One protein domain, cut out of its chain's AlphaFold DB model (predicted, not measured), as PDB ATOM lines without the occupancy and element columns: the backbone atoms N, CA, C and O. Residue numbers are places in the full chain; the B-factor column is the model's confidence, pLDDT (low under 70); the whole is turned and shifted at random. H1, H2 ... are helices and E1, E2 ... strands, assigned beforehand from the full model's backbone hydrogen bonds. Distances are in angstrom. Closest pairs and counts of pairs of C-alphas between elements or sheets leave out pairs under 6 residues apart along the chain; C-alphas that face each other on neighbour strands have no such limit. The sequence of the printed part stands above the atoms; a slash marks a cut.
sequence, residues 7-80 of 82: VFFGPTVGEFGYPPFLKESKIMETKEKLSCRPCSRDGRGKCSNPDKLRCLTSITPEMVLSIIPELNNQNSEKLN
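AT A GLANCE: This is residues 7 to 80 of the 82 residues of an uncharacterized protein of marine metagenome (UniProt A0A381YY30). With little regular structure, the printed part is a flat, loose body of long loops round parallel strands E1 and E2, with H1 and H2 nearby. H3 lies at one end, residues 69 to 74 sticking out. Of 74 residues, 26 are in named elements, E1, E2, H1, H2, H3, mixed in class; the radius of gyration of the C-alphas is 14.7 A, the spans 44 by 30 by 16 A.

HOW THE PARTS SIT: E1, residues 7 to 9, and E2, residues 26 to 29, are parallel at 26 degrees, with N 7 and O 26 within hydrogen-bond range, 2.9 A. Closest C-alphas of E1 and H1, residues 54 to 57, are Phe 8 and Leu 56, 7.4 A; of E2 and H2, residues 61 to 65, Met 28 and Val 64, 7.4 A. H2 and H3, residues 69 to 78, are close but not clearly touching, with C-alphas 65 and 71 closest, 6.6 A. Within range are H2's O i to N i+4 pair, 0 of 6 in H3, and 2 of H3's 7 O i to N i+3 pairs; H1 is too short.

IN THESE COORDINATES: E1, 6.4 A, begins at C-alpha 7 (107.192, 135.180, 89.055). E2 is 9.8 A, H1 5.0 A, H2 6.1 A; H3, 15.8 A, ends at C-alpha 78 (123.687, 113.962, 91.658).

THE WHOLE: The printed part has no cut; C-alphas 45 and 80 are farthest apart, 46.2 A. Links E1 to E2 and E2 to H1 are long. Residues 71 to 80 have pLDDT under 70.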
ATOM      1  N   VAL A   7     108.632 134.942  89.183       94.88
ATOM      2  CA  VAL A   7     107.192 135.180  89.055       94.88
ATOM      3  C   VAL A   7     106.609 134.246  88.008       94.88
ATOM      4  O   VAL A   7     107.142 134.130  86.911       94.88
ATOM      5  N   PHE A   8     105.494 133.598  88.336       96.00
ATOM      6  CA  PHE A   8     104.799 132.676  87.442       96.00
ATOM      7  C   PHE A   8     103.648 133.383  86.738       96.00
ATOM      8  O   PHE A   8     102.702 133.848  87.373       96.00
ATOM      9  N   PHE A   9     103.717 133.445  85.415       95.94
ATOM     10  CA  PHE A   9     102.715 134.081  84.572       95.94
ATOM     11  C   PHE A   9     101.863 132.998  83.908       95.94
ATOM     12  O   PHE A   9     102.191 132.435  82.864       95.94
ATOM     13  N   GLY A  10     100.743 132.682  84.555       95.62
ATOM     14  CA  GLY A  10      99.752 131.748  84.030       95.62
ATOM     15  C   GLY A  10      98.754 132.442  83.097       95.62
ATOM     16  O   GLY A  10      98.870 132.336  81.873       95.62
ATOM     17  N   PRO A  11      97.739 133.125  83.658       95.31
ATOM     18  CA  PRO A  11      96.652 133.717  82.879       95.31
ATOM     19  C   PRO A  11      97.047 135.019  82.163       95.31
ATOM     20  O   PRO A  11      96.415 135.376  81.170       95.31
ATOM     21  N   THR A  12      98.071 135.721  82.651       93.38
ATOM     22  CA  THR A  12      98.674 136.904  82.018       93.38
ATOM     23  C   THR A  12      99.928 136.532  81.228       93.38
ATOM     24  O   THR A  12     100.386 135.385  81.274       93.38
ATOM     25  N   VAL A  13     100.460 137.505  80.483       91.12
ATOM     26  CA  VAL A  13     101.658 137.373  79.644       91.12
ATOM     27  C   VAL A  13     102.682 138.466  79.957       91.12
ATOM     28  O   VAL A  13     102.297 139.541  80.430       91.12
ATOM     29  N   GLY A  14     103.969 138.197  79.731       86.88
ATOM     30  CA  GLY A  14     105.078 139.106  80.036       86.88
ATOM     31  C   GLY A  14     104.940 140.499  79.415       86.88
ATOM     32  O   GLY A  14     105.359 141.487  80.016       86.88
ATOM     33  N   GLU A  15     104.289 140.602  78.257       86.50
ATOM     34  CA  GLU A  15     104.154 141.830  77.475       86.50
ATOM     35  C   GLU A  15     103.336 142.921  78.180       86.50
ATOM     36  O   GLU A  15     103.591 144.106  77.976       86.50
ATOM     37  N   PHE A  16     102.351 142.553  79.007       87.25
ATOM     38  CA  PHE A  16     101.487 143.529  79.692       87.25
ATOM     39  C   PHE A  16     101.003 143.097  81.084       87.25
ATOM     40  O   PHE A  16     100.251 143.825  81.729       87.25
ATOM     41  N   GLY A  17     101.430 141.935  81.580       84.69
ATOM     42  CA  GLY A  17     101.028 141.366  82.868       84.69
ATOM     43  C   GLY A  17     101.725 141.965  84.092       84.69
ATOM     44  O   GLY A  17     101.759 141.306  85.125       84.69
ATOM     45  N   TYR A  18     102.273 143.180  83.988       90.56
ATOM     46  CA  TYR A  18     103.018 143.872  85.051       90.56
ATOM     47  C   TYR A  18     104.245 143.075  85.541       90.56
ATOM     48  O   TYR A  18     104.272 142.606  86.683       90.56
ATOM     49  N   PRO A  19     105.265 142.890  84.682       91.25
ATOM     50  CA  PRO A  19     106.472 142.150  85.043       91.25
ATOM     51  C   PRO A  19     107.215 142.793  86.230       91.25
ATOM     52  O   PRO A  19     107.101 144.001  86.457       91.25
ATOM     53  N   PRO A  20     108.001 142.010  86.994       92.19
ATOM     54  CA  PRO A  20     108.794 142.540  88.098       92.19
ATOM     55  C   PRO A  20     109.817 143.579  87.610       92.19
ATOM     56  O   PRO A  20     110.449 143.411  86.572       92.19
ATOM     57  N   PHE A  21     110.013 144.641  88.398       92.31
ATOM     58  CA  PHE A  21     110.890 145.761  88.027       92.31
ATOM     59  C   PHE A  21     112.390 145.461  88.139       92.31
ATOM     60  O   PHE A  21     113.198 146.105  87.474       92.31
ATOM     61  N   LEU A  22     112.783 144.536  89.021       94.94
ATOM     62  CA  LEU A  22     114.195 144.228  89.255       94.94
ATOM     63  C   LEU A  22     114.728 143.336  88.134       94.94
ATOM     64  O   LEU A  22     114.142 142.293  87.853       94.94
ATOM     65  N   LYS A  23     115.866 143.712  87.547       92.19
ATOM     66  CA  LYS A  23     116.492 143.026  86.403       92.19
ATOM     67  C   LYS A  23     116.876 141.573  86.706       92.19
ATOM     68  O   LYS A  23     116.913 140.732  85.810       92.19
ATOM     69  N   GLU A  24     117.178 141.284  87.964       92.50
ATOM     70  CA  GLU A  24     117.521 139.955  88.464       92.50
ATOM     71  C   GLU A  24     116.293 139.040  88.554       92.50
ATOM     72  O   GLU A  24     116.439 137.820  88.601       92.50
ATOM     73  N   SER A  25     115.087 139.618  88.554       94.50
ATOM     74  CA  SER A  25     113.846 138.851  88.589       94.50
ATOM     75  C   SER A  25     113.644 138.077  87.294       94.50
ATOM     76  O   SER A  25     114.057 138.497  86.210       94.50
ATOM     77  N   LYS A  26     112.985 136.931  87.413       94.31
ATOM     78  CA  LYS A  26     112.708 136.030  86.296       94.31
ATOM     79  C   LYS A  26     111.212 135.821  86.173       94.31
ATOM     80  O   LYS A  26     110.504 135.744  87.174       94.31
ATOM     81  N   ILE A  27     110.749 135.715  84.937       95.12
ATOM     82  CA  ILE A  27     109.366 135.378  84.619       95.12
ATOM     83  C   ILE A  27     109.355 133.940  84.105       95.12
ATOM     84  O   ILE A  27     110.128 133.593  83.213       95.12
ATOM     85  N   MET A  28     108.494 133.115  84.693       96.31
ATOM     86  CA  MET A  28     108.229 131.744  84.278       96.31
ATOM     87  C   MET A  28     106.868 131.684  83.599       96.31
ATOM     88  O   MET A  28     105.845 131.993  84.211       96.31
ATOM     89  N   GLU A  29     106.864 131.267  82.339       96.00
ATOM     90  CA  GLU A  29     105.673 131.181  81.497       96.00
ATOM     91  C   GLU A  29     105.643 129.850  80.761       96.00
ATOM     92  O   GLU A  29     106.683 129.264  80.445       96.00
ATOM     93  N   THR A  30     104.433 129.384  80.457       95.94
ATOM     94  CA  THR A  30     104.268 128.239  79.566       95.94
ATOM     95  C   THR A  30     104.880 128.526  78.194       95.94
ATOM     96  O   THR A  30     104.723 129.614  77.638       95.94
ATOM     97  N   LYS A  31     105.555 127.522  77.628       94.56
ATOM     98  CA  LYS A  31     106.021 127.541  76.232       94.56
ATOM     99  C   LYS A  31     104.914 127.139  75.252       94.56
ATOM    100  O   LYS A  31     105.087 127.265  74.040       94.56
ATOM    101  N   GLU A  32     103.799 126.622  75.758       95.75
ATOM    102  CA  GLU A  32     102.682 126.169  74.942       95.75
ATOM    103  C   GLU A  32     101.884 127.361  74.402       95.75
ATOM    104  O   GLU A  32     101.604 128.336  75.105       95.75
ATOM    105  N   LYS A  33     101.455 127.262  73.141       94.81
ATOM    106  CA  LYS A  33     100.496 128.206  72.563       94.81
ATOM    107  C   LYS A  33      99.089 127.789  72.981       94.81
ATOM    108  O   LYS A  33      98.516 126.869  72.407       94.81
ATOM    109  N   LEU A  34      98.539 128.469  73.983       95.75
ATOM    110  CA  LEU A  34      97.190 128.221  74.490       95.75
ATOM    111  C   LEU A  34      96.234 129.288  73.955       95.75
ATOM    112  O   LEU A  34      96.431 130.469  74.214       95.75
ATOM    113  N   SER A  35      95.169 128.886  73.259       95.00
ATOM    114  CA  SER A  35      94.178 129.819  72.691       95.00
ATOM    115  C   SER A  35      93.442 130.652  73.745       95.00
ATOM    116  O   SER A  35      92.968 131.743  73.451       95.00
ATOM    117  N   CYS A  36      93.364 130.160  74.982       94.19
ATOM    118  CA  CYS A  36      92.789 130.886  76.111       94.19
ATOM    119  C   CYS A  36      93.738 131.931  76.722       94.19
ATOM    120  O   CYS A  36      93.350 132.575  77.691       94.19
ATOM    121  N   ARG A  37      94.992 132.026  76.258       94.12
ATOM    122  CA  ARG A  37      96.052 132.837  76.866       94.12
ATOM    123  C   ARG A  37      96.471 133.955  75.906       94.12
ATOM    124  O   ARG A  37      96.806 133.652  74.764       94.12
ATOM    125  N   PRO A  38      96.529 135.220  76.351       93.69
ATOM    126  CA  PRO A  38      96.194 135.733  77.687       93.69
ATOM    127  C   PRO A  38      94.691 135.619  77.995       93.69
ATOM    128  O   PRO A  38      93.863 135.885  77.131       93.69
ATOM    129  N   CYS A  39      94.328 135.255  79.230       93.19
ATOM    130  CA  CYS A  39      92.918 135.114  79.630       93.19
ATOM    131  C   CYS A  39      92.190 136.468  79.624       93.19
ATOM    132  O   CYS A  39      91.023 136.563  79.253       93.19
ATOM    133  N   SER A  40      92.881 137.513  80.084       88.88
ATOM    134  CA  SER A  40      92.462 138.918  80.088       88.88
ATOM    135  C   SER A  40      93.682 139.800  80.393       88.88
ATOM    136  O   SER A  40      94.778 139.282  80.626       88.88
ATOM    137  N   ARG A  41      93.518 141.132  80.418       85.44
ATOM    138  CA  ARG A  41      94.625 142.079  80.676       85.44
ATOM    139  C   ARG A  41      95.352 141.818  82.001       85.44
ATOM    140  O   ARG A  41      96.559 141.994  82.082       85.44
ATOM    141  N   ASP A  42      94.617 141.414  83.028       87.88
ATOM    142  CA  ASP A  42      95.108 141.173  84.391       87.88
ATOM    143  C   ASP A  42      94.825 139.742  84.881       87.88
ATOM    144  O   ASP A  42      94.922 139.450  86.069       87.88
ATOM    145  N   GLY A  43      94.480 138.827  83.967       89.44
ATOM    146  CA  GLY A  43      94.320 137.404  84.266       89.44
ATOM    147  C   GLY A  43      93.053 137.033  85.041       89.44
ATOM    148  O   GLY A  43      92.938 135.903  85.515       89.44
ATOM    149  N   ARG A  44      92.090 137.951  85.159       89.19
ATOM    150  CA  ARG A  44      90.771 137.699  85.757       89.19
ATOM    151  C   ARG A  44      89.895 136.798  84.887       89.19
ATOM    152  O   ARG A  44      90.019 136.788  83.662       89.19
ATOM    153  N   GLY A  45      88.941 136.131  85.537       90.88
ATOM    154  CA  GLY A  45      87.912 135.300  84.907       90.88
ATOM    155  C   GLY A  45      88.033 133.817  85.260       90.88
ATOM    156  O   GLY A  45      88.947 133.392  85.964       90.88
ATOM    157  N   LYS A  46      87.083 133.011  84.777       94.12
ATOM    158  CA  LYS A  46      87.148 131.548  84.907       94.12
ATOM    159  C   LYS A  46      88.081 130.981  83.836       94.12
ATOM    160  O   LYS A  46      87.998 131.375  82.679       94.12
ATOM    161  N   CYS A  47      88.924 130.017  84.206       96.12
ATOM    162  CA  CYS A  47      89.782 129.317  83.249       96.12
ATOM    163  C   CYS A  47      88.924 128.558  82.218       96.12
ATOM    164  O   CYS A  47      88.191 127.633  82.587       96.12
ATOM    165  N   SER A  48      89.027 128.954  80.946       95.06
ATOM    166  CA  SER A  48      88.325 128.348  79.806       95.06
ATOM    167  C   SER A  48      89.098 127.199  79.151       95.06
ATOM    168  O   SER A  48      88.555 126.533  78.274       95.06
ATOM    169  N   ASN A  49      90.341 126.944  79.576       96.75
ATOM    170  CA  ASN A  49      91.105 125.799  79.094       96.75
ATOM    171  C   ASN A  49      90.432 124.484  79.547       96.75
ATOM    172  O   ASN A  49      90.077 124.386  80.732       96.75
ATOM    173  N   PRO A  50      90.252 123.497  78.646       95.94
ATOM    174  CA  PRO A  50      89.777 122.165  79.014       95.94
ATOM    175  C   PRO A  50      90.672 121.486  80.057       95.94
ATOM    176  O   PRO A  50      90.160 120.899  81.007       95.94
ATOM    177  N   ASP A  51      91.995 121.629  79.917       96.94
ATOM    178  CA  ASP A  51      92.977 121.224  80.920       96.94
ATOM    179  C   ASP A  51      93.201 122.392  81.891       96.94
ATOM    180  O   ASP A  51      93.797 123.431  81.567       96.94
ATOM    181  N   LYS A  52      92.612 122.278  83.084       95.50
ATOM    182  CA  LYS A  52      92.531 123.388  84.034       95.50
ATOM    183  C   LYS A  52      93.921 123.883  84.408       95.50
ATOM    184  O   LYS A  52      94.765 123.132  84.876       95.50
ATOM    185  N   LEU A  53      94.116 125.195  84.255       96.00
ATOM    186  CA  LEU A  53      95.370 125.883  84.566       96.00
ATOM    187  C   LEU A  53      96.580 125.329  83.800       96.00
ATOM    188  O   LEU A  53      97.702 125.464  84.283       96.00
ATOM    189  N   ARG A  54      96.382 124.799  82.580       97.75
ATOM    190  CA  ARG A  54      97.476 124.319  81.720       97.75
ATOM    191  C   ARG A  54      98.646 125.296  81.604       97.75
ATOM    192  O   ARG A  54      99.803 124.890  81.592       97.75
ATOM    193  N   CYS A  55      98.365 126.600  81.579       97.00
ATOM    194  CA  CYS A  55      99.383 127.652  81.547       97.00
ATOM    195  C   CYS A  55     100.332 127.666  82.759       97.00
ATOM    196  O   CYS A  55     101.448 128.153  82.628       97.00
ATOM    197  N   LEU A  56      99.907 127.147  83.913       97.06
ATOM    198  CA  LEU A  56     100.728 126.994  85.116       97.06
ATOM    199  C   LEU A  56     101.261 125.570  85.254       97.06
ATOM    200  O   LEU A  56     102.436 125.394  85.547       97.06
ATOM    201  N   THR A  57     100.428 124.554  85.015       97.44
ATOM    202  CA  THR A  57     100.820 123.146  85.214       97.44
ATOM    203  C   THR A  57     101.849 122.657  84.195       97.44
ATOM    204  O   THR A  57     102.592 121.724  84.479       97.44
ATOM    205  N   SER A  58     101.947 123.308  83.033       97.69
ATOM    206  CA  SER A  58     103.016 123.058  82.052       97.69
ATOM    207  C   SER A  58     104.384 123.616  82.468       97.69
ATOM    208  O   SER A  58     105.388 123.291  81.836       97.69
ATOM    209  N   ILE A  59     104.454 124.445  83.515       97.62
ATOM    210  CA  ILE A  59     105.716 124.929  84.081       97.62
ATOM    211  C   ILE A  59     106.169 123.912  85.126       97.62
ATOM    212  O   ILE A  59     105.682 123.906  86.256       97.62
ATOM    213  N   THR A  60     107.087 123.027  84.745       96.06
ATOM    214  CA  THR A  60     107.515 121.944  85.637       96.06
ATOM    215  C   THR A  60     108.492 122.440  86.711       96.06
ATOM    216  O   THR A  60     109.201 123.432  86.495       96.06
ATOM    217  N   PRO A  61     108.589 121.754  87.864       94.94
ATOM    218  CA  PRO A  61     109.587 122.072  88.882       94.94
ATOM    219  C   PRO A  61     111.018 122.099  88.336       94.94
ATOM    220  O   PRO A  61     111.788 122.983  88.693       94.94
ATOM    221  N   GLU A  62     111.371 121.196  87.421       94.00
ATOM    222  CA  GLU A  62     112.705 121.121  86.815       94.00
ATOM    223  C   GLU A  62     113.031 122.390  86.020       94.00
ATOM    224  O   GLU A  62     114.145 122.912  86.104       94.00
ATOM    225  N   MET A  63     112.046 122.940  85.297       94.56
ATOM    226  CA  MET A  63     112.204 124.213  84.593       94.56
ATOM    227  C   MET A  63     112.502 125.354  85.569       94.56
ATOM    228  O   MET A  63     113.356 126.192  85.288       94.56
ATOM    229  N   VAL A  64     111.828 125.380  86.720       94.44
ATOM    230  CA  VAL A  64     112.039 126.401  87.757       94.44
ATOM    231  C   VAL A  64     113.400 126.229  88.424       94.44
ATOM    232  O   VAL A  64     114.143 127.195  88.560       94.44
ATOM    233  N   LEU A  65     113.762 125.006  88.807       93.75
ATOM    234  CA  LEU A  65     115.042 124.718  89.451       93.75
ATOM    235  C   LEU A  65     116.224 125.105  88.556       93.75
ATOM    236  O   LEU A  65     117.197 125.660  89.055       93.75
ATOM    237  N   SER A  66     116.104 124.915  87.235       92.19
ATOM    238  CA  SER A  66     117.160 125.262  86.272       92.19
ATOM    239  C   SER A  66     117.534 126.751  86.240       92.19
ATOM    240  O   SER A  66     118.630 127.103  85.797       92.19
ATOM    241  N   ILE A  67     116.650 127.638  86.712       91.38
ATOM    242  CA  ILE A  67     116.893 129.087  86.737       91.38
ATOM    243  C   ILE A  67     117.324 129.605  88.112       91.38
ATOM    244  O   ILE A  67     117.578 130.803  88.242       91.38
ATOM    245  N   ILE A  68     117.401 128.735  89.126       90.81
ATOM    246  CA  ILE A  68     117.856 129.077  90.476       90.81
ATOM    247  C   ILE A  68     119.361 128.775  90.553       90.81
ATOM    248  O   ILE A  68     119.745 127.607  90.633       90.81
ATOM    249  N   PRO A  69     120.239 129.800  90.543       77.19
ATOM    250  CA  PRO A  69     121.685 129.597  90.423       77.19
ATOM    251  C   PRO A  69     122.272 128.730  91.542       77.19
ATOM    252  O   PRO A  69     123.156 127.915  91.299       77.19
ATOM    253  N   GLU A  70     121.741 128.870  92.756       73.94
ATOM    254  CA  GLU A  70     122.210 128.166  93.955       73.94
ATOM    255  C   GLU A  70     121.950 126.651  93.906       73.94
ATOM    256  O   GLU A  70     122.666 125.879  94.539       73.94
ATOM    257  N   LEU A  71     120.966 126.210  93.114       66.62
ATOM    258  CA  LEU A  71     120.589 124.799  92.984       66.62
ATOM    259  C   LEU A  71     121.226 124.127  91.760       66.62
ATOM    260  O   LEU A  71     121.352 122.902  91.721       66.62
ATOM    261  N   ASN A  72     121.719 124.910  90.798       59.16
ATOM    262  CA  ASN A  72     122.412 124.380  89.623       59.16
ATOM    263  C   ASN A  72     123.753 123.704  89.966       59.16
ATOM    264  O   ASN A  72     124.141 122.763  89.278       59.16
ATOM    265  N   ASN A  73     124.403 124.096  91.068       54.75
ATOM    266  CA  ASN A  73     125.637 123.459  91.552       54.75
ATOM    267  C   ASN A  73     125.406 122.125  92.289       54.75
ATOM    268  O   ASN A  73     126.360 121.391  92.515       54.75
ATOM    269  N   GLN A  74     124.163 121.779  92.652       53.25
ATOM    270  CA  GLN A  74     123.839 120.488  93.284       53.25
ATOM    271  C   GLN A  74     123.375 119.424  92.276       53.25
ATOM    272  O   GLN A  74     123.391 118.228  92.571       53.25
ATOM    273  N   ASN A  75     123.008 119.838  91.060       49.06
ATOM    274  CA  ASN A  75     122.627 118.917  89.990       49.06
ATOM    275  C   ASN A  75     123.844 118.264  89.313       49.06
ATOM    276  O   ASN A  75     123.726 117.143  88.826       49.06
ATOM    277  N   SER A  76     125.029 118.889  89.335       49.59
ATOM    278  CA  SER A  76     126.257 118.279  88.802       49.59
ATOM    279  C   SER A  76     126.803 117.139  89.666       49.59
ATOM    280  O   SER A  76     127.497 116.273  89.143       49.59
ATOM    281  N   GLU A  77     126.497 117.107  90.966       51.28
ATOM    282  CA  GLU A  77     126.949 116.030  91.858       51.28
ATOM    283  C   GLU A  77     125.990 114.832  91.848       51.28
ATOM    284  O   GLU A  77     126.440 113.690  91.842       51.28
ATOM    285  N   LYS A  78     124.673 115.059  91.729       49.78
ATOM    286  CA  LYS A  78     123.687 113.962  91.658       49.78
ATOM    287  C   LYS A  78     123.572 113.290  90.282       49.78
ATOM    288  O   LYS A  78     123.129 112.148  90.217       49.78
ATOM    289  N   LEU A  79     123.981 113.953  89.196       49.88
ATOM    290  CA  LEU A  79     124.023 113.359  87.847       49.88
ATOM    291  C   LEU A  79     125.317 112.572  87.565       49.88
ATOM    292  O   LEU A  79     125.339 111.768  86.639       49.88
ATOM    293  N   ASN A  80     126.366 112.752  88.378       44.75
ATOM    294  CA  ASN A  80     127.661 112.069  88.242       44.75
ATOM    295  C   ASN A  80     127.868 110.937  89.265       44.75
ATOM    296  O   ASN A  80     129.001 110.675  89.657       44.75
TER     297      ASN A  80